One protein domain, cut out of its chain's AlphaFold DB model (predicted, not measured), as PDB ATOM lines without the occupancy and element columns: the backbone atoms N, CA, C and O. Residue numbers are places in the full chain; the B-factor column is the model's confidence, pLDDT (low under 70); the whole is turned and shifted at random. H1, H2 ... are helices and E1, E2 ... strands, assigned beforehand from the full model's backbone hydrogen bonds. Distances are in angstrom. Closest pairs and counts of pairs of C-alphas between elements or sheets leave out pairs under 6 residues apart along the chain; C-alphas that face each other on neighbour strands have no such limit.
ATOM      1  N   HIS A 139     171.840 157.412 215.761       92.69
ATOM      2  CA  HIS A 139     170.959 158.551 215.993       92.69
ATOM      3  C   HIS A 139     171.600 159.507 216.978       92.69
ATOM      4  O   HIS A 139     172.064 159.083 218.031       92.69
ATOM      5  N   LEU A 140     171.574 160.790 216.659       92.88
ATOM      6  CA  LEU A 140     171.850 161.882 217.572       92.88
ATOM      7  C   LEU A 140     170.509 162.448 218.044       92.88
ATOM      8  O   LEU A 140     169.743 162.981 217.246       92.88
ATOM      9  N   VAL A 141     170.222 162.293 219.331       88.12
ATOM     10  CA  VAL A 141     168.999 162.765 219.992       88.12
ATOM     11  C   VAL A 141     169.346 163.994 220.821       88.12
ATOM     12  O   VAL A 141     170.350 163.967 221.532       88.12
ATOM     13  N   HIS A 142     168.539 165.050 220.761       86.56
ATOM     14  CA  HIS A 142     168.810 166.313 221.459       86.56
ATOM     15  C   HIS A 142     167.539 166.957 222.053       86.56
ATOM     16  O   HIS A 142     166.428 166.677 221.608       86.56
ATOM     17  N   ASP A 143     167.680 167.791 223.094       74.88
ATOM     18  CA  ASP A 143     166.546 168.347 223.868       74.88
ATOM     19  C   ASP A 143     165.796 169.515 223.215       74.88
ATOM     20  O   ASP A 143     164.640 169.769 223.560       74.88
ATOM     21  N   MET A 144     166.421 170.227 222.283       70.69
ATOM     22  CA  MET A 144     165.798 171.328 221.551       70.69
ATOM     23  C   MET A 144     165.912 171.127 220.050       70.69
ATOM     24  O   MET A 144     166.963 170.730 219.560       70.69
ATOM     25  N   ASN A 145     164.871 171.486 219.298       63.56
ATOM     26  CA  ASN A 145     164.936 171.502 217.838       63.56
ATOM     27  C   ASN A 145     165.921 172.583 217.364       63.56
ATOM     28  O   ASN A 145     165.551 173.746 217.194       63.56
ATOM     29  N   ILE A 146     167.174 172.200 217.113       71.19
ATOM     30  CA  ILE A 146     168.090 172.983 216.277       71.19
ATOM     31  C   ILE A 146     167.460 173.037 214.890       71.19
ATOM     32  O   ILE A 146     167.061 171.993 214.389       71.19
ATOM     33  N   SER A 147     167.339 174.208 214.259       75.88
ATOM     34  CA  SER A 147     166.682 174.286 212.949       75.88
ATOM     35  C   SER A 147     167.355 173.365 211.921       75.88
ATOM     36  O   SER A 147     168.581 173.230 211.904       75.88
ATOM     37  N   LEU A 148     166.540 172.761 211.042       73.19
ATOM     38  CA  LEU A 148     166.984 171.901 209.933       73.19
ATOM     39  C   LEU A 148     168.191 172.499 209.196       73.19
ATOM     40  O   LEU A 148     169.170 171.802 208.934       73.19
ATOM     41  N   SER A 149     168.121 173.795 208.878       79.62
ATOM     42  CA  SER A 149     169.190 174.512 208.188       79.62
ATOM     43  C   SER A 149     170.472 174.550 208.999       79.62
ATOM     44  O   SER A 149     171.517 174.203 208.465       79.62
ATOM     45  N   HIS A 150     170.394 174.932 210.275       86.81
ATOM     46  CA  HIS A 150     171.580 175.160 211.091       86.81
ATOM     47  C   HIS A 150     172.400 173.879 211.212       86.81
ATOM     48  O   HIS A 150     173.578 173.880 210.861       86.81
ATOM     49  N   PHE A 151     171.789 172.771 211.651       90.31
ATOM     50  CA  PHE A 151     172.550 171.538 211.852       90.31
ATOM     51  C   PHE A 151     173.107 171.000 210.532       90.31
ATOM     52  O   PHE A 151     174.296 170.708 210.450       90.31
ATOM     53  N   LYS A 152     172.281 170.905 209.478       92.50
ATOM     54  CA  LYS A 152     172.726 170.358 208.186       92.50
ATOM     55  C   LYS A 152     173.865 171.177 207.588       92.50
ATOM     56  O   LYS A 152     174.816 170.589 207.081       92.50
ATOM     57  N   VAL A 153     173.784 172.505 207.645       95.00
ATOM     58  CA  VAL A 153     174.817 173.405 207.113       95.00
ATOM     59  C   VAL A 153     176.105 173.289 207.922       95.00
ATOM     60  O   VAL A 153     177.146 173.011 207.330       95.00
ATOM     61  N   SER A 154     176.034 173.422 209.251       93.81
ATOM     62  CA  SER A 154     177.204 173.313 210.132       93.81
ATOM     63  C   SER A 154     177.874 171.945 210.022       93.81
ATOM     64  O   SER A 154     179.088 171.862 209.859       93.81
ATOM     65  N   PHE A 155     177.087 170.868 210.039       96.00
ATOM     66  CA  PHE A 155     177.606 169.513 209.895       96.00
ATOM     67  C   PHE A 155     178.271 169.308 208.537       96.00
ATOM     68  O   PHE A 155     179.396 168.823 208.479       96.00
ATOM     69  N   THR A 156     177.611 169.709 207.445       96.44
ATOM     70  CA  THR A 156     178.158 169.544 206.089       96.44
ATOM     71  C   THR A 156     179.472 170.304 205.926       96.44
ATOM     72  O   THR A 156     180.430 169.738 205.403       96.44
ATOM     73  N   ALA A 157     179.544 171.550 206.404       95.31
ATOM     74  CA  ALA A 157     180.760 172.357 206.355       95.31
ATOM     75  C   ALA A 157     181.915 171.677 207.108       95.31
ATOM     76  O   ALA A 157     182.951 171.372 206.516       95.31
ATOM     77  N   ASN A 158     181.695 171.358 208.386       95.50
ATOM     78  CA  ASN A 158     182.733 170.813 209.256       95.50
ATOM     79  C   ASN A 158     183.163 169.404 208.808       95.50
ATOM     80  O   ASN A 158     184.348 169.059 208.858       95.50
ATOM     81  N   PHE A 159     182.220 168.571 208.361       97.00
ATOM     82  CA  PHE A 159     182.509 167.213 207.904       97.00
ATOM     83  C   PHE A 159     183.330 167.212 206.609       97.00
ATOM     84  O   PHE A 159     184.345 166.527 206.546       97.00
ATOM     85  N   LEU A 160     182.962 168.015 205.605       96.00
ATOM     86  CA  LEU A 160     183.710 168.090 204.340       96.00
ATOM     87  C   LEU A 160     185.087 168.752 204.488       96.00
ATOM     88  O   LEU A 160     185.975 168.502 203.674       96.00
ATOM     89  N   GLU A 161     185.277 169.606 205.495       94.19
ATOM     90  CA  GLU A 161     186.590 170.160 205.836       94.19
ATOM     91  C   GLU A 161     187.484 169.119 206.529       94.19
ATOM     92  O   GLU A 161     188.649 168.957 206.169       94.19
ATOM     93  N   SER A 162     186.933 168.390 207.503       93.75
ATOM     94  CA  SER A 162     187.692 167.423 208.310       93.75
ATOM     95  C   SER A 162     187.884 166.058 207.649       93.75
ATOM     96  O   SER A 162     188.839 165.362 207.983       93.75
ATOM     97  N   TYR A 163     187.034 165.692 206.687       94.94
ATOM     98  CA  TYR A 163     187.100 164.421 205.970       94.94
ATOM     99  C   TYR A 163     187.185 164.630 204.444       94.94
ATOM    100  O   TYR A 163     186.210 164.407 203.722       94.94
ATOM    101  N   PRO A 164     188.365 165.003 203.899       91.75
ATOM    102  CA  PRO A 164     188.529 165.376 202.485       91.75
ATOM    103  C   PRO A 164     188.236 164.259 201.472       91.75
ATOM    104  O   PRO A 164     188.139 164.516 200.273       91.75
ATOM    105  N   LYS A 165     188.129 163.005 201.933       92.38
ATOM    106  CA  LYS A 165     187.752 161.853 201.100       92.38
ATOM    107  C   LYS A 165     186.257 161.849 200.752       92.38
ATOM    108  O   LYS A 165     185.873 161.124 199.833       92.38
ATOM    109  N   ALA A 166     185.432 162.603 201.482       95.12
ATOM    110  CA  ALA A 166     184.006 162.725 201.219       95.12
ATOM    111  C   ALA A 166     183.669 163.912 200.317       95.12
ATOM    112  O   ALA A 166     184.378 164.914 200.248       95.12
ATOM    113  N   GLN A 167     182.524 163.787 199.663       95.88
ATOM    114  CA  GLN A 167     181.894 164.800 198.838       95.88
ATOM    115  C   GLN A 167     180.398 164.824 199.130       95.88
ATOM    116  O   GLN A 167     179.801 163.804 199.480       95.88
ATOM    117  N   LEU A 168     179.784 165.987 198.943       95.12
ATOM    118  CA  LEU A 168     178.340 166.104 198.839       95.12
ATOM    119  C   LEU A 168     177.874 165.386 197.561       95.12
ATOM    120  O   LEU A 168     178.295 165.738 196.454       95.12
ATOM    121  N   ASP A 169     177.004 164.393 197.720       93.25
ATOM    122  CA  ASP A 169     176.435 163.624 196.614       93.25
ATOM    123  C   ASP A 169     175.217 164.356 196.036       93.25
ATOM    124  O   ASP A 169     174.182 164.495 196.695       93.25
ATOM    125  N   VAL A 170     175.347 164.811 194.787       89.94
ATOM    126  CA  VAL A 170     174.257 165.425 194.008       89.94
ATOM    127  C   VAL A 170     173.801 164.567 192.818       89.94
ATOM    128  O   VAL A 170     173.163 165.067 191.893       89.94
ATOM    129  N   SER A 171     174.153 163.275 192.810       83.88
ATOM    130  CA  SER A 171     173.820 162.340 191.724       83.88
ATOM    131  C   SER A 171     172.410 161.750 191.844       83.88
ATOM    132  O   SER A 171     171.782 161.427 190.834       83.88
ATOM    133  N   GLN A 172     171.900 161.614 193.071       81.94
ATOM    134  CA  GLN A 172     170.581 161.060 193.363       81.94
ATOM    135  C   GLN A 172     169.758 162.021 194.189       81.94
ATOM    136  O   GLN A 172     170.212 162.533 195.204       81.94
ATOM    137  N   THR A 173     168.504 162.181 193.781       80.81
ATOM    138  CA  THR A 173     167.630 163.230 194.277       80.81
ATOM    139  C   THR A 173     167.040 162.916 195.663       80.81
ATOM    140  O   THR A 173     166.116 162.099 195.741       80.81
ATOM    141  N   PRO A 174     167.510 163.562 196.750       82.69
ATOM    142  CA  PRO A 174     167.111 163.220 198.111       82.69
ATOM    143  C   PRO A 174     165.799 163.911 198.522       82.69
ATOM    144  O   PRO A 174     165.297 164.810 197.846       82.69
ATOM    145  N   HIS A 175     165.234 163.501 199.658       86.44
ATOM    146  CA  HIS A 175     164.174 164.249 200.347       86.44
ATOM    147  C   HIS A 175     164.738 165.543 200.974       86.44
ATOM    148  O   HIS A 175     165.924 165.584 201.296       86.44
ATOM    149  N   ILE A 176     163.917 166.582 201.217       87.12
ATOM    150  CA  ILE A 176     164.366 167.878 201.802       87.12
ATOM    151  C   ILE A 176     165.193 167.713 203.085       87.12
ATOM    152  O   ILE A 176     166.172 168.423 203.334       87.12
ATOM    153  N   ASN A 177     164.818 166.744 203.912       89.06
ATOM    154  CA  ASN A 177     165.451 166.494 205.192       89.06
ATOM    155  C   ASN A 177     166.657 165.548 205.112       89.06
ATOM    156  O   ASN A 177     167.269 165.282 206.139       89.06
ATOM    157  N   VAL A 178     167.053 165.113 203.915       92.12
ATOM    158  CA  VAL A 178     168.175 164.199 203.683       92.12
ATOM    159  C   VAL A 178     169.351 164.950 203.042       92.12
ATOM    160  O   VAL A 178     169.159 165.832 202.205       92.12
ATOM    161  N   THR A 179     170.575 164.633 203.456       94.19
ATOM    162  CA  THR A 179     171.833 165.024 202.796       94.19
ATOM    163  C   THR A 179     172.656 163.781 202.566       94.19
ATOM    164  O   THR A 179     172.775 162.956 203.467       94.19
ATOM    165  N   ARG A 180     173.237 163.640 201.379       95.06
ATOM    166  CA  ARG A 180     173.991 162.449 200.997       95.06
ATOM    167  C   ARG A 180     175.471 162.774 200.886       95.06
ATOM    168  O   ARG A 180     175.834 163.814 200.338       95.06
ATOM    169  N   PHE A 181     176.305 161.871 201.387       96.25
ATOM    170  CA  PHE A 181     177.755 161.979 201.318       96.25
ATOM    171  C   PHE A 181     178.321 160.745 200.622       96.25
ATOM    172  O   PHE A 181     178.021 159.617 201.015       96.25
ATOM    173  N   CYS A 182     179.151 160.947 199.606       94.88
ATOM    174  CA  CYS A 182     179.841 159.882 198.883       94.88
ATOM    175  C   CYS A 182     181.357 160.043 198.991       94.88
ATOM    176  O   CYS A 182     181.857 161.102 199.362       94.88
ATOM    177  N   SER A 183     182.105 158.989 198.679       92.69
ATOM    178  CA  SER A 183     183.542 159.079 198.467       92.69
ATOM    179  C   SER A 183     183.835 159.761 197.129       92.69
ATOM    180  O   SER A 183     182.983 159.814 196.245       92.69
ATOM    181  N   GLN A 184     185.078 160.201 196.935       82.88
ATOM    182  CA  GLN A 184     185.566 160.683 195.630       82.88
ATOM    183  C   GLN A 184     185.518 159.624 194.509       82.88
ATOM    184  O   GLN A 184     185.718 159.949 193.344       82.88
ATOM    185  N   SER A 185     185.304 158.352 194.856       81.12
ATOM    186  CA  SER A 185     185.153 157.236 193.919       81.12
ATOM    187  C   SER A 185     183.684 156.829 193.723       81.12
ATOM    188  O   SER A 185     183.422 155.672 193.397       81.12
ATOM    189  N   ASP A 186     182.741 157.736 194.001       73.50
ATOM    190  CA  ASP A 186     181.283 157.578 193.871       73.50
ATOM    191  C   ASP A 186     180.632 156.490 194.751       73.50
ATOM    192  O   ASP A 186     179.505 156.055 194.506       73.50
ATOM    193  N   GLY A 187     181.299 156.054 195.825       88.44
ATOM    194  CA  GLY A 187     180.701 155.148 196.810       88.44
ATOM    195  C   GLY A 187     179.901 155.923 197.855       88.44
ATOM    196  O   GLY A 187     180.477 156.753 198.553       88.44
ATOM    197  N   LEU A 188     178.596 155.661 198.011       92.81
ATOM    198  CA  LEU A 188     177.801 156.265 199.091       92.81
ATOM    199  C   LEU A 188     178.424 155.909 200.448       92.81
ATOM    200  O   LEU A 188     178.562 154.728 200.762       92.81
ATOM    201  N   LEU A 189     178.765 156.913 201.252       94.94
ATOM    202  CA  LEU A 189     179.288 156.729 202.605       94.94
ATOM    203  C   LEU A 189     178.125 156.657 203.592       94.94
ATOM    204  O   LEU A 189     177.918 155.643 204.259       94.94
ATOM    205  N   PHE A 190     177.330 157.723 203.644       95.81
ATOM    206  CA  PHE A 190     176.161 157.791 204.506       95.81
ATOM    207  C   PHE A 190     175.154 158.840 204.031       95.81
ATOM    208  O   PHE A 190     175.455 159.722 203.221       95.81
ATOM    209  N   GLU A 191     173.952 158.754 204.586       95.81
ATOM    210  CA  GLU A 191     172.938 159.797 204.523       95.81
ATOM    211  C   GLU A 191     172.736 160.401 205.912       95.81
ATOM    212  O   GLU A 191     172.624 159.680 206.901       95.81
ATOM    213  N   LEU A 192     172.660 161.725 205.983       95.62
ATOM    214  CA  LEU A 192     172.208 162.464 207.153       95.62
ATOM    215  C   LEU A 192     170.727 162.780 206.962       95.62
ATOM    216  O   LEU A 192     170.366 163.487 206.021       95.62
ATOM    217  N   VAL A 193     169.877 162.283 207.854       93.12
ATOM    218  CA  VAL A 193     168.427 162.488 207.829       93.12
ATOM    219  C   VAL A 193     168.011 163.265 209.068       93.12
ATOM    220  O   VAL A 193     168.172 162.806 210.193       93.12
ATOM    221  N   TYR A 194     167.463 164.456 208.871       89.62
ATOM    222  CA  TYR A 194     166.964 165.288 209.958       89.62
ATOM    223  C   TYR A 194     165.480 164.999 210.211       89.62
ATOM    224  O   TYR A 194     164.649 165.117 209.309       89.62
ATOM    225  N   LEU A 195     165.129 164.645 211.442       85.50
ATOM    226  CA  LEU A 195     163.773 164.271 211.852       85.50
ATOM    227  C   LEU A 195     163.250 165.156 213.000       85.50
ATOM    228  O   LEU A 195     162.303 164.778 213.680       85.50
ATOM    229  N   GLY A 196     163.832 166.344 213.199       82.00
ATOM    230  CA  GLY A 196     163.463 167.262 214.282       82.00
ATOM    231  C   GLY A 196     164.416 167.143 215.465       82.00
ATOM    232  O   GLY A 196     165.542 167.619 215.378       82.00
ATOM    233  N   ASP A 197     163.966 166.500 216.544       78.81
ATOM    234  CA  ASP A 197     164.743 166.223 217.765       78.81
ATOM    235  C   ASP A 197     165.701 165.024 217.614       78.81
ATOM    236  O   ASP A 197     166.442 164.673 218.537       78.81
ATOM    237  N   ILE A 198     165.657 164.374 216.448       87.12
ATOM    238  CA  ILE A 198     166.513 163.262 216.052       87.12
ATOM    239  C   ILE A 198     167.211 163.615 214.739       87.12
ATOM    240  O   ILE A 198     166.572 163.993 213.754       87.12
ATOM    241  N   ILE A 199     168.517 163.383 214.695       91.88
ATOM    242  CA  ILE A 199     169.303 163.330 213.465       91.88
ATOM    243  C   ILE A 199     169.810 161.904 213.295       91.88
ATOM    244  O   ILE A 199     170.451 161.347 214.181       91.88
ATOM    245  N   GLU A 200     169.513 161.299 212.158       93.88
ATOM    246  CA  GLU A 200     169.886 159.931 211.830       93.88
ATOM    247  C   GLU A 200     171.034 159.915 210.813       93.88
ATOM    248  O   GLU A 200     170.972 160.584 209.783       93.88
ATOM    249  N   PHE A 201     172.055 159.103 211.077       96.38
ATOM    250  CA  PHE A 201     173.151 158.816 210.158       96.38
ATOM    251  C   PHE A 201     173.006 157.385 209.633       96.38
ATOM    252  O   PHE A 201     173.219 156.408 210.359       96.38
ATOM    253  N   ARG A 202     172.619 157.264 208.360       93.75
ATOM    254  CA  ARG A 202     172.401 155.987 207.670       93.75
ATOM    255  C   ARG A 202     173.620 155.590 206.879       93.75
ATOM    256  O   ARG A 202     173.946 156.238 205.892       93.75
ATOM    257  N   PHE A 203     174.244 154.492 207.262       92.56
ATOM    258  CA  PHE A 203     175.414 153.976 206.565       92.56
ATOM    259  C   PHE A 203     175.005 153.017 205.450       92.56
ATOM    260  O   PHE A 203     174.109 152.181 205.622       92.56
ATOM    261  N   SER A 204     175.705 153.099 204.320       87.12
ATOM    262  CA  SER A 204     175.653 152.061 203.291       87.12
ATOM    263  C   SER A 204     176.330 150.770 203.795       87.12
ATOM    264  O   SER A 204     176.754 150.666 204.953       87.12
ATOM    265  N   ASP A 205     176.406 149.742 202.953       86.75
ATOM    266  CA  ASP A 205     177.158 148.514 203.245       86.75
ATOM    267  C   ASP A 205     178.679 148.768 203.161       86.75
ATOM    268  O   ASP A 205     179.360 148.297 202.252       86.75
ATOM    269  N   LEU A 206     179.197 149.547 204.111       89.94
ATOM    270  CA  LEU A 206     180.621 149.817 204.289       89.94
ATOM    271  C   LEU A 206     181.314 148.635 204.975       89.94
ATOM    272  O   LEU A 206     180.725 147.960 205.826       89.94
ATOM    273  N   ASP A 207     182.583 148.408 204.642       91.06
ATOM    274  CA  ASP A 207     183.439 147.539 205.444       91.06
ATOM    275  C   ASP A 207     183.691 148.148 206.837       91.06
ATOM    276  O   ASP A 207     183.468 149.337 207.079       91.06
ATOM    277  N   LYS A 208     184.137 147.314 207.782       91.06
ATOM    278  CA  LYS A 208     184.254 147.699 209.196       91.06
ATOM    279  C   LYS A 208     185.269 148.824 209.430       91.06
ATOM    280  O   LYS A 208     185.039 149.644 210.316       91.06
ATOM    281  N   GLU A 209     186.361 148.866 208.668       93.31
ATOM    282  CA  GLU A 209     187.401 149.891 208.823       93.31
ATOM    283  C   GLU A 209     186.905 151.240 208.304       93.31
ATOM    284  O   GLU A 209     186.997 152.243 209.011       93.31
ATOM    285  N   LEU A 210     186.298 151.259 207.114       93.38
ATOM    286  CA  LEU A 210     185.719 152.475 206.550       93.38
ATOM    287  C   LEU A 210     184.533 152.986 207.378       93.38
ATOM    288  O   LEU A 210     184.397 154.192 207.577       93.38
ATOM    289  N   LEU A 211     183.694 152.086 207.899       95.00
ATOM    290  CA  LEU A 211     182.621 152.451 208.823       95.00
ATOM    291  C   LEU A 211     183.174 153.117 210.085       95.00
ATOM    292  O   LEU A 211     182.612 154.118 210.524       95.00
ATOM    293  N   TYR A 212     184.246 152.569 210.667       96.12
ATOM    294  CA  TYR A 212     184.888 153.156 211.842       96.12
ATOM    295  C   TYR A 212     185.398 154.566 211.535       96.12
ATOM    296  O   TYR A 212     185.013 155.502 212.229       96.12
ATOM    297  N   ASP A 213     186.179 154.721 210.458       95.31
ATOM    298  CA  ASP A 213     186.764 155.999 210.020       95.31
ATOM    299  C   ASP A 213     185.678 157.073 209.821       95.31
ATOM    300  O   ASP A 213     185.732 158.153 210.407       95.31
ATOM    301  N   VAL A 214     184.625 156.761 209.058       95.94
ATOM    302  CA  VAL A 214     183.528 157.707 208.792       95.94
ATOM    303  C   VAL A 214     182.739 158.025 210.065       95.94
ATOM    304  O   VAL A 214     182.444 159.190 210.332       95.94
ATOM    305  N   CYS A 215     182.386 157.012 210.861       96.81
ATOM    306  CA  CYS A 215     181.583 157.188 212.071       96.81
ATOM    307  C   CYS A 215     182.321 158.001 213.144       96.81
ATOM    308  O   CYS A 215     181.709 158.843 213.804       96.81
ATOM    309  N   GLU A 216     183.632 157.802 213.285       97.25
ATOM    310  CA  GLU A 216     184.477 158.574 214.195       97.25
ATOM    311  C   GLU A 216     184.413 160.066 213.860       97.25
ATOM    312  O   GLU A 216     184.087 160.884 214.724       97.25
ATOM    313  N   HIS A 217     184.598 160.419 212.586       97.44
ATOM    314  CA  HIS A 217     184.488 161.806 212.135       97.44
ATOM    315  C   HIS A 217     183.079 162.370 212.359       97.44
ATOM    316  O   HIS A 217     182.951 163.495 212.842       97.44
ATOM    317  N   ILE A 218     182.019 161.602 212.073       97.69
ATOM    318  CA  ILE A 218     180.632 162.019 212.348       97.69
ATOM    319  C   ILE A 218     180.458 162.371 213.832       97.69
ATOM    320  O   ILE A 218     179.958 163.453 214.147       97.69
ATOM    321  N   ILE A 219     180.876 161.485 214.739       97.19
ATOM    322  CA  ILE A 219     180.721 161.665 216.189       97.19
ATOM    323  C   ILE A 219     181.500 162.893 216.669       97.19
ATOM    324  O   ILE A 219     180.927 163.739 217.359       97.19
ATOM    325  N   ILE A 220     182.756 163.057 216.239       96.50
ATOM    326  CA  ILE A 220     183.576 164.233 216.572       96.50
ATOM    327  C   ILE A 220     182.889 165.525 216.115       96.50
ATOM    328  O   ILE A 220     182.752 166.460 216.905       96.50
ATOM    329  N   LYS A 221     182.400 165.588 214.868       95.94
ATOM    330  CA  LYS A 221     181.717 166.789 214.355       95.94
ATOM    331  C   LYS A 221     180.410 167.079 215.095       95.94
ATOM    332  O   LYS A 221     180.092 168.240 215.339       95.94
ATOM    333  N   CYS A 222     179.666 166.046 215.489       95.00
ATOM    334  CA  CYS A 222     178.474 166.216 216.319       95.00
ATOM    335  C   CYS A 222     178.826 166.813 217.687       95.00
ATOM    336  O   CYS A 222     178.153 167.744 218.122       95.00
ATOM    337  N   HIS A 223     179.889 166.329 218.339       93.88
ATOM    338  CA  HIS A 223     180.360 166.895 219.605       93.88
ATOM    339  C   HIS A 223     180.733 168.372 219.468       93.88
ATOM    340  O   HIS A 223     180.297 169.181 220.282       93.88
ATOM    341  N   GLU A 224     181.498 168.733 218.434       92.62
ATOM    342  CA  GLU A 224     181.884 170.124 218.168       92.62
ATOM    343  C   GLU A 224     180.653 171.029 218.039       92.62
ATOM    344  O   GLU A 224     180.541 172.009 218.771       92.62
ATOM    345  N   ILE A 225     179.692 170.657 217.187       91.12
ATOM    346  CA  ILE A 225     178.477 171.450 216.942       91.12
ATOM    347  C   ILE A 225     177.633 171.580 218.211       91.12
ATOM    348  O   ILE A 225     177.165 172.669 218.539       91.12
ATOM    349  N   MET A 226     177.441 170.483 218.945       89.50
ATOM    350  CA  MET A 226     176.633 170.511 220.163       89.50
ATOM    351  C   MET A 226     177.306 171.318 221.279       89.50
ATOM    352  O   MET A 226     176.618 171.972 222.058       89.50
ATOM    353  N   ASN A 227     178.640 171.349 221.327       88.44
ATOM    354  CA  ASN A 227     179.391 172.115 222.321       88.44
ATOM    355  C   ASN A 227     179.378 173.632 222.080       88.44
ATOM    356  O   ASN A 227     179.642 174.386 223.017       88.44
ATOM    357  N   GLU A 228     179.023 174.096 220.880       85.19
ATOM    358  CA  GLU A 228     178.834 175.525 220.588       85.19
ATOM    359  C   GLU A 228     177.572 176.122 221.238       85.19
ATOM    360  O   GLU A 228     177.393 177.340 221.247       85.19
ATOM    361  N   SER A 229     176.687 175.283 221.780       79.94
ATOM    362  CA  SER A 229     175.417 175.689 222.387       79.94
ATOM    363  C   SER A 229     175.159 174.939 223.691       79.94
ATOM    364  O   SER A 229     175.824 173.951 223.982       79.94
ATOM    365  N   ASP A 230     174.178 175.359 224.486       82.44
ATOM    366  CA  ASP A 230     173.787 174.661 225.723       82.44
ATOM    367  C   ASP A 230     172.842 173.468 225.497       82.44
ATOM    368  O   ASP A 230     172.181 173.016 226.427       82.44
ATOM    369  N   VAL A 231     172.794 172.944 224.269       84.25
ATOM    370  CA  VAL A 231     171.972 171.787 223.903       84.25
ATOM    371  C   VAL A 231     172.483 170.530 224.602       84.25
ATOM    372  O   VAL A 231     173.677 170.213 224.558       84.25
ATOM    373  N   LEU A 232     171.561 169.793 225.221       87.06
ATOM    374  CA  LEU A 232     171.836 168.464 225.747       87.06
ATOM    375  C   LEU A 232     171.560 167.424 224.663       87.06
ATOM    376  O   LEU A 232     170.547 167.496 223.965       87.06
ATOM    377  N   TYR A 233     172.433 166.427 224.540       90.31
ATOM    378  CA  TYR A 233     172.310 165.395 223.513       90.31
ATOM    379  C   TYR A 233     172.799 164.026 223.982       90.31
ATOM    380  O   TYR A 233     173.487 163.899 224.993       90.31
ATOM    381  N   ASN A 234     172.419 162.994 223.232       90.69
ATOM    382  CA  ASN A 234     172.911 161.630 223.355       90.69
ATOM    383  C   ASN A 234     172.939 160.928 222.000       90.69
ATOM    384  O   ASN A 234     172.184 161.274 221.092       90.69
ATOM    385  N   PHE A 235     173.772 159.896 221.890       92.56
ATOM    386  CA  PHE A 235     173.704 158.964 220.771       92.56
ATOM    387  C   PHE A 235     172.833 157.766 221.129       92.56
ATOM    388  O   PHE A 235     172.847 157.306 222.270       92.56
ATOM    389  N   ALA A 236     172.080 157.253 220.162       88.56
ATOM    390  CA  ALA A 236     171.166 156.143 220.370       88.56
ATOM    391  C   ALA A 236     171.009 155.257 219.128       88.56
ATOM    392  O   ALA A 236     171.302 155.652 217.998       88.56
ATOM    393  N   ILE A 237     170.481 154.061 219.362       86.25
ATOM    394  CA  ILE A 237     169.842 153.214 218.349       86.25
ATOM    395  C   ILE A 237     168.339 153.147 218.622       86.25
ATOM    396  O   ILE A 237     167.898 153.404 219.745       86.25
ATOM    397  N   MET A 238     167.556 152.793 217.610       79.06
ATOM    398  CA  MET A 238     166.104 152.676 217.705       79.06
ATOM    399  C   MET A 238     165.711 151.188 217.656       79.06
ATOM    400  O   MET A 238     166.209 150.406 216.859       79.06
ATOM    401  N   CYS A 239     164.814 150.750 218.521       71.50
ATOM    402  CA  CYS A 239     164.275 149.397 218.545       71.50
ATOM    403  C   CYS A 239     162.789 149.463 218.222       71.50
ATOM    404  O   CYS A 239     162.030 150.188 218.863       71.50
ATOM    405  N   GLU A 240     162.369 148.698 217.225       62.91
ATOM    406  CA  GLU A 240     160.957 148.543 216.904       62.91
ATOM    407  C   GLU A 240     160.284 147.655 217.960       62.91
ATOM    408  O   GLU A 240     160.751 146.543 218.222       62.91
ATOM    409  N   LYS A 241     159.197 148.137 218.580       57.25
ATOM    410  CA  LYS A 241     158.371 147.292 219.451       57.25
ATOM    411  C   LYS A 241     157.399 146.463 218.611       57.25
ATOM    412  O   LYS A 241     156.627 147.046 217.849       57.25
ATOM    413  N   PRO A 242     157.364 145.134 218.781       47.28
ATOM    414  CA  PRO A 242     156.423 144.277 218.079       47.28
ATOM    415  C   PRO A 242     155.036 144.312 218.749       47.28
ATOM    416  O   PRO A 242     154.581 143.286 219.227       47.28
ATOM    417  N   GLU A 243     154.335 145.452 218.810       46.22
ATOM    418  CA  GLU A 243     152.921 145.456 219.240       46.22
ATOM    419  C   GLU A 243     151.992 146.392 218.446       46.22
ATOM    420  O   GLU A 243     152.361 147.457 217.957       46.22
ATOM    421  N   CYS A 244     150.756 145.899 218.296       38.22
ATOM    422  CA  CYS A 244     149.700 146.284 217.364       38.22
ATOM    423  C   CYS A 244     149.175 147.719 217.524       38.22
ATOM    424  O   CYS A 244     148.523 148.032 218.515       38.22
ATOM    425  N   SER A 245     149.331 148.538 216.480       36.41
ATOM    426  CA  SER A 245     148.317 149.446 215.898       36.41
ATOM    427  C   SER A 245     149.017 150.580 215.152       36.41
ATOM    428  O   SER A 245     149.554 151.470 215.783       36.41
ATOM    429  N   CYS A 246     149.006 150.543 213.815       34.47
ATOM    430  CA  CYS A 246     149.133 151.661 212.851       34.47
ATOM    431  C   CYS A 246     150.209 152.769 213.031       34.47
ATOM    432  O   CYS A 246     150.275 153.667 212.196       34.47
ATOM    433  N   LYS A 247     151.033 152.746 214.077       40.12
ATOM    434  CA  LYS A 247     152.000 153.762 214.486       40.12
ATOM    435  C   LYS A 247     153.217 153.029 215.044       40.12
ATOM    436  O   LYS A 247     153.132 152.386 216.086       40.12
ATOM    437  N   LEU A 248     154.335 153.105 214.328       41.84
ATOM    438  CA  LEU A 248     155.626 152.569 214.762       41.84
ATOM    439  C   LEU A 248     156.013 153.199 216.109       41.84
ATOM    440  O   LEU A 248     156.402 154.364 216.154       41.84
ATOM    441  N   GLN A 249     155.911 152.449 217.208       53.94
ATOM    442  CA  GLN A 249     156.482 152.857 218.490       53.94
ATOM    443  C   GLN A 249     157.936 152.374 218.544       53.94
ATOM    444  O   GLN A 249     158.193 151.179 218.684       53.94
ATOM    445  N   MET A 250     158.887 153.304 218.408       61.09
ATOM    446  CA  MET A 250     160.319 153.011 218.512       61.09
ATOM    447  C   MET A 250     160.846 153.321 219.916       61.09
ATOM    448  O   MET A 250     160.724 154.443 220.418       61.09
ATOM    449  N   GLU A 251     161.464 152.331 220.551       66.62
ATOM    450  CA  GLU A 251     162.220 152.500 221.787       66.62
ATOM    451  C   GLU A 251     163.650 152.947 221.460       66.62
ATOM    452  O   GLU A 251     164.317 152.360 220.624       66.62
ATOM    453  N   ARG A 252     164.138 154.013 222.092       76.50
ATOM    454  CA  ARG A 252     165.517 154.505 221.920       76.50
ATOM    455  C   ARG A 252     166.372 153.820 222.968       76.50
ATOM    456  O   ARG A 252     166.015 153.808 224.146       76.50
ATOM    457  N   HIS A 253     167.524 153.330 222.552       79.00
ATOM    458  CA  HIS A 253     168.541 152.830 223.457       79.00
ATOM    459  C   HIS A 253     169.782 153.696 223.346       79.00
ATOM    460  O   HIS A 253     170.399 153.763 222.283       79.00
ATOM    461  N   ALA A 254     170.141 154.355 224.448       82.06
ATOM    462  CA  ALA A 254     171.343 155.169 224.511       82.06
ATOM    463  C   ALA A 254     172.595 154.321 224.247       82.06
ATOM    464  O   ALA A 254     172.703 153.174 224.695       82.06
ATOM    465  N   LEU A 255     173.541 154.909 223.524       86.31
ATOM    466  CA  LEU A 255     174.866 154.367 223.285       86.31
ATOM    467  C   LEU A 255     175.871 154.970 224.293       86.31
ATOM    468  O   LEU A 255     175.755 156.151 224.620       86.31
ATOM    469  N   PRO A 256     176.884 154.212 224.763       84.62
ATOM    470  CA  PRO A 256     177.162 152.818 224.425       84.62
ATOM    471  C   PRO A 256     176.087 151.841 224.924       84.62
ATOM    472  O   PRO A 256     175.712 151.840 226.094       84.62
ATOM    473  N   PHE A 257     175.603 150.993 224.018       75.00
ATOM    474  CA  PHE A 257     174.501 150.075 224.260       75.00
ATOM    475  C   PHE A 257     175.017 148.783 224.892       75.00
ATOM    476  O   PHE A 257     175.789 148.038 224.282       75.00
ATOM    477  N   GLU A 258     174.571 148.501 226.113       69.75
ATOM    478  CA  GLU A 258     174.824 147.235 226.797       69.75
ATOM    479  C   GLU A 258     173.633 146.296 226.599       69.75
ATOM    480  O   GLU A 258     172.549 146.514 227.141       69.75
ATOM    481  N   LYS A 259     173.860 145.216 225.849       62.50
ATOM    482  CA  LYS A 259     172.851 144.211 225.485       62.50
ATOM    483  C   LYS A 259     172.045 143.683 226.683       62.50
ATOM    484  O   LYS A 259     170.843 143.473 226.565       62.50
ATOM    485  N   ASP A 260     172.683 143.517 227.841       57.56
ATOM    486  CA  ASP A 260     172.054 142.948 229.042       57.56
ATOM    487  C   ASP A 260     171.024 143.882 229.705       57.56
ATOM    488  O   ASP A 260     170.216 143.432 230.524       57.56
ATOM    489  N   LYS A 261     171.029 145.178 229.354       55.12
ATOM    490  CA  LYS A 261     170.096 146.188 229.882       55.12
ATOM    491  C   LYS A 261     168.753 146.224 229.143       55.12
ATOM    492  O   LYS A 261     167.828 146.875 229.615       55.12
ATOM    493  N   CYS A 262     168.619 145.497 228.035       59.03
ATOM    494  CA  CYS A 262     167.416 145.423 227.206       59.03
ATOM    495  C   CYS A 262     166.871 143.984 227.234       59.03
ATOM    496  O   CYS A 262     167.000 143.215 226.287       59.03
ATOM    497  N   LYS A 263     166.304 143.585 228.381       52.91
ATOM    498  CA  LYS A 263     165.706 142.247 228.566       52.91
ATOM    499  C   LYS A 263     164.341 142.091 227.885       52.91
ATOM    500  O   LYS A 263     163.919 140.966 227.659       52.91
ATOM    501  N   GLU A 264     163.669 143.203 227.588       50.16
ATOM    502  CA  GLU A 264     162.289 143.242 227.071       50.16
ATOM    503  C   GLU A 264     162.211 143.435 225.550       50.16
ATOM    504  O   GLU A 264     161.161 143.236 224.948       50.16
ATOM    505  N   CYS A 265     163.313 143.816 224.910       53.31
ATOM    506  CA  CYS A 265     163.326 144.203 223.512       53.31
ATOM    507  C   CYS A 265     163.877 143.043 222.660       53.31
ATOM    508  O   CYS A 265     165.084 142.866 222.498       53.31
ATOM    509  N   GLU A 266     162.977 142.225 222.099       52.97
ATOM    510  CA  GLU A 266     163.303 141.091 221.208       52.97
ATOM    511  C   GLU A 266     164.078 141.507 219.934       52.97
ATOM    512  O   GLU A 266     164.624 140.666 219.217       52.97
ATOM    513  N   CYS A 267     164.196 142.810 219.664       53.78
ATOM    514  CA  CYS A 267     164.842 143.375 218.482       53.78
ATOM    515  C   CYS A 267     166.316 142.956 218.306       53.78
ATOM    516  O   CYS A 267     166.747 142.772 217.171       53.78
ATOM    517  N   PHE A 268     167.090 142.680 219.369       52.91
ATOM    518  CA  PHE A 268     168.475 142.191 219.203       52.91
ATOM    519  C   PHE A 268     168.556 140.737 218.693       52.91
ATOM    520  O   PHE A 268     169.547 140.337 218.069       52.91
ATOM    521  N   VAL A 269     167.521 139.926 218.948       54.34
ATOM    522  CA  VAL A 269     167.424 138.553 218.424       54.34
ATOM    523  C   VAL A 269     167.164 138.588 216.914       54.34
ATOM    524  O   VAL A 269     167.735 137.775 216.189       54.34
ATOM    525  N   ALA A 270     166.402 139.579 216.440       59.75
ATOM    526  CA  ALA A 270     166.093 139.801 215.028       59.75
ATOM    527  C   ALA A 270     167.180 140.571 214.241       59.75
ATOM    528  O   ALA A 270     167.160 140.556 213.012       59.75
ATOM    529  N   MET A 271     168.141 141.222 214.912       71.88
ATOM    530  CA  MET A 271     169.208 141.989 214.250       71.88
ATOM    531  C   MET A 271     170.151 141.113 213.420       71.88
ATOM    532  O   MET A 271     170.660 140.081 213.890       71.88
ATOM    533  N   SER A 272     170.459 141.592 212.210       78.19
ATOM    534  CA  SER A 272     171.436 140.963 211.324       78.19
ATOM    535  C   SER A 272     172.843 140.980 211.941       78.19
ATOM    536  O   SER A 272     173.133 141.741 212.866       78.19
ATOM    537  N   SER A 273     173.750 140.137 211.436       80.75
ATOM    538  CA  SER A 273     175.159 140.181 211.856       80.75
ATOM    539  C   SER A 273     175.796 141.543 211.562       80.75
ATOM    540  O   SER A 273     176.514 142.068 212.404       80.75
ATOM    541  N   LYS A 274     175.450 142.156 210.424       82.62
ATOM    542  CA  LYS A 274     175.941 143.482 210.030       82.62
ATOM    543  C   LYS A 274     175.509 144.581 211.001       82.62
ATOM    544  O   LYS A 274     176.312 145.442 211.341       82.62
ATOM    545  N   ASP A 275     174.263 144.550 211.471       84.00
ATOM    546  CA  ASP A 275     173.776 145.536 212.446       84.00
ATOM    547  C   ASP A 275     174.513 145.410 213.783       84.00
ATOM    548  O   ASP A 275     174.848 146.412 214.412       84.00
ATOM    549  N   LYS A 276     174.832 144.176 214.194       84.44
ATOM    550  CA  LYS A 276     175.623 143.916 215.405       84.44
ATOM    551  C   LYS A 276     177.040 144.469 215.276       84.44
ATOM    552  O   LYS A 276     177.506 145.125 216.205       84.44
ATOM    553  N   ASP A 277     177.680 144.269 214.125       87.94
ATOM    554  CA  ASP A 277     179.014 144.812 213.845       87.94
ATOM    555  C   ASP A 277     179.010 146.351 213.848       87.94
ATOM    556  O   ASP A 277     179.917 146.971 214.406       87.94
ATOM    557  N   ARG A 278     177.965 146.983 213.293       89.69
ATOM    558  CA  ARG A 278     177.786 148.446 213.328       89.69
ATOM    559  C   ARG A 278     177.656 148.978 214.752       89.69
ATOM    560  O   ARG A 278     178.366 149.906 215.127       89.69
ATOM    561  N   ILE A 279     176.794 148.365 215.563       89.06
ATOM    562  CA  ILE A 279     176.599 148.760 216.966       89.06
ATOM    563  C   ILE A 279     177.894 148.582 217.767       89.06
ATOM    564  O   ILE A 279     178.203 149.413 218.622       89.06
ATOM    565  N   GLU A 280     178.675 147.536 217.488       90.69
ATOM    566  CA  GLU A 280     179.992 147.355 218.101       90.69
ATOM    567  C   GLU A 280     180.932 148.520 217.761       90.69
ATOM    568  O   GLU A 280     181.546 149.080 218.667       90.69
ATOM    569  N   VAL A 281     180.988 148.939 216.491       94.38
ATOM    570  CA  VAL A 281     181.772 150.109 216.062       94.38
ATOM    571  C   VAL A 281     181.310 151.377 216.783       94.38
ATOM    572  O   VAL A 281     182.141 152.076 217.364       94.38
ATOM    573  N   PHE A 282     180.001 151.643 216.836       94.75
ATOM    574  CA  PHE A 282     179.458 152.815 217.537       94.75
ATOM    575  C   PHE A 282     179.838 152.811 219.022       94.75
ATOM    576  O   PHE A 282     180.301 153.816 219.560       94.75
ATOM    577  N   ASN A 283     179.693 151.659 219.682       93.25
ATOM    578  CA  ASN A 283     180.061 151.478 221.081       93.25
ATOM    579  C   ASN A 283     181.555 151.686 221.330       93.25
ATOM    580  O   ASN A 283     181.918 152.213 222.381       93.25
ATOM    581  N   CYS A 284     182.421 151.232 220.423       95.38
ATOM    582  CA  CYS A 284     183.862 151.432 220.528       95.38
ATOM    583  C   CYS A 284     184.214 152.918 220.453       95.38
ATOM    584  O   CYS A 284     184.855 153.425 221.372       95.38
ATOM    585  N   ILE A 285     183.711 153.625 219.439       96.69
ATOM    586  CA  ILE A 285     183.992 155.053 219.246       96.69
ATOM    587  C   ILE A 285     183.457 155.871 220.427       96.69
ATOM    588  O   ILE A 285     184.188 156.662 221.008       96.69
ATOM    589  N   LEU A 286     182.223 155.635 220.883       94.88
ATOM    590  CA  LEU A 286     181.626 156.395 221.996       94.88
ATOM    591  C   LEU A 286     182.230 156.083 223.375       94.88
ATOM    592  O   LEU A 286     181.989 156.803 224.346       94.88
ATOM    593  N   LYS A 287     183.027 155.014 223.498       93.94
ATOM    594  CA  LYS A 287     183.861 154.788 224.689       93.94
ATOM    595  C   LYS A 287     185.110 155.666 224.686       93.94
ATOM    596  O   LYS A 287     185.592 155.985 225.774       93.94
ATOM    597  N   GLU A 288     185.617 156.024 223.512       95.62
ATOM    598  CA  GLU A 288     186.764 156.914 223.323       95.62
ATOM    599  C   GLU A 288     186.323 158.384 223.345       95.62
ATOM    600  O   GLU A 288     186.782 159.157 224.187       95.62
ATOM    601  N   TYR A 289     185.336 158.732 222.521       95.25
ATOM    602  CA  TYR A 289     184.745 160.063 222.398       95.25
ATOM    603  C   TYR A 289     183.460 160.146 223.226       95.25
ATOM    604  O   TYR A 289     182.344 159.973 222.739       95.25
TER     605      TYR A 289
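Overview. This is residues 139 to 289 of the 389 residues of an uncharacterized protein of Amphimedon queenslandica (UniProt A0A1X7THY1). What would one see first? A strongly twisted sheet of seven strands curls round the long helix H2, with H1 and H4 packed on H2: two layers, the three helices on one face of the sheet. The loop of the hairpin E6 and E7 makes one end of the longest axis. What is it built of? The printed part has 151 residues with four named helices and seven named strands, a mixed class, in the order E1 H1 E2 E3 E4 E5 H2 E6 E7 H3 H4; the antiparallel sheet runs E2 E3 E4 E5 E1 E6 E7. How large is it? It is compact, with a radius of gyration of the C-alphas of 15.7 A, and rounded, spanning 42 by 34 by 34 A.

Arrangement. What stands beside E1? E1, residues 139 to 142, is an inner strand between E5, residues 198 to 203, and E6, residues 233 to 240; N 140 and O 199, 2.8 A, and N 139 and O 236, 2.9 A, are within hydrogen-bond range. How does the sheet run on? E2, residues 166 to 168, E3, residues 178 to 183, and E4, residues 188 to 194, form with E5 a meander of hairpins, each strand the antiparallel neighbour of the one before; N 167 and O 182, N 179 and O 192, and N 191 and O 202 are each 2.8 A apart. Staggered E6 pairs with E1 over residues 233 to 236 and, in a hairpin, with E7, residues 250 to 254, over residues 236 to 240; N 239 and O 251 are 2.7 A apart. Where are the helices? H1, residues 148 to 162, is on the sheet at a height of 8.3 A; with residues 217 to 225 alone, H2, residues 208 to 227, touches it, opposite ways at a steep tilt of 55 degrees, the closest C-alphas being those of Phe 159 and Lys 221, 6.5 A. H4, residues 273 to 288, touches H2 the same way at a steep tilt of 45 degrees, the closest C-alphas being those of Tyr 212 and Val 281, 6.1 A. E5, H2 and E6 form a split strand-helix-strand unit, two strands running the same way with E1 between them, its crossover right-handed. What of H3 and the helix backbones? H3, residues 267 to 270, is only just not on the sheet, with 4 pairs of C-alphas within 10 A. In H1, H2 and H4 every O i to N i+4 pair is within hydrogen-bond range; H3 is too short for one.

Along the chain. Where does it begin and end? E1 begins at C-alpha 139, (170.959, 158.551, 215.993), and H4 ends at C-alpha 288, (186.764, 156.914, 223.323). How long are the longer elements? H2 measures 28.1 A, H4 23.4 A, E6 21.4 A and H1 21.2 A from first to last C-alpha.

Size, cuts and confidence. What is its reach? The two C-alphas farthest apart, those of Pro 164 and Cys 244, are 45.8 A apart; the printed part has no cut. Which link is long, and where is confidence low? The link E7 to H3 is long, with 12 residues. The pLDDT is under 70 at residue 145, residues 240 to 251 and residues 258 to 270.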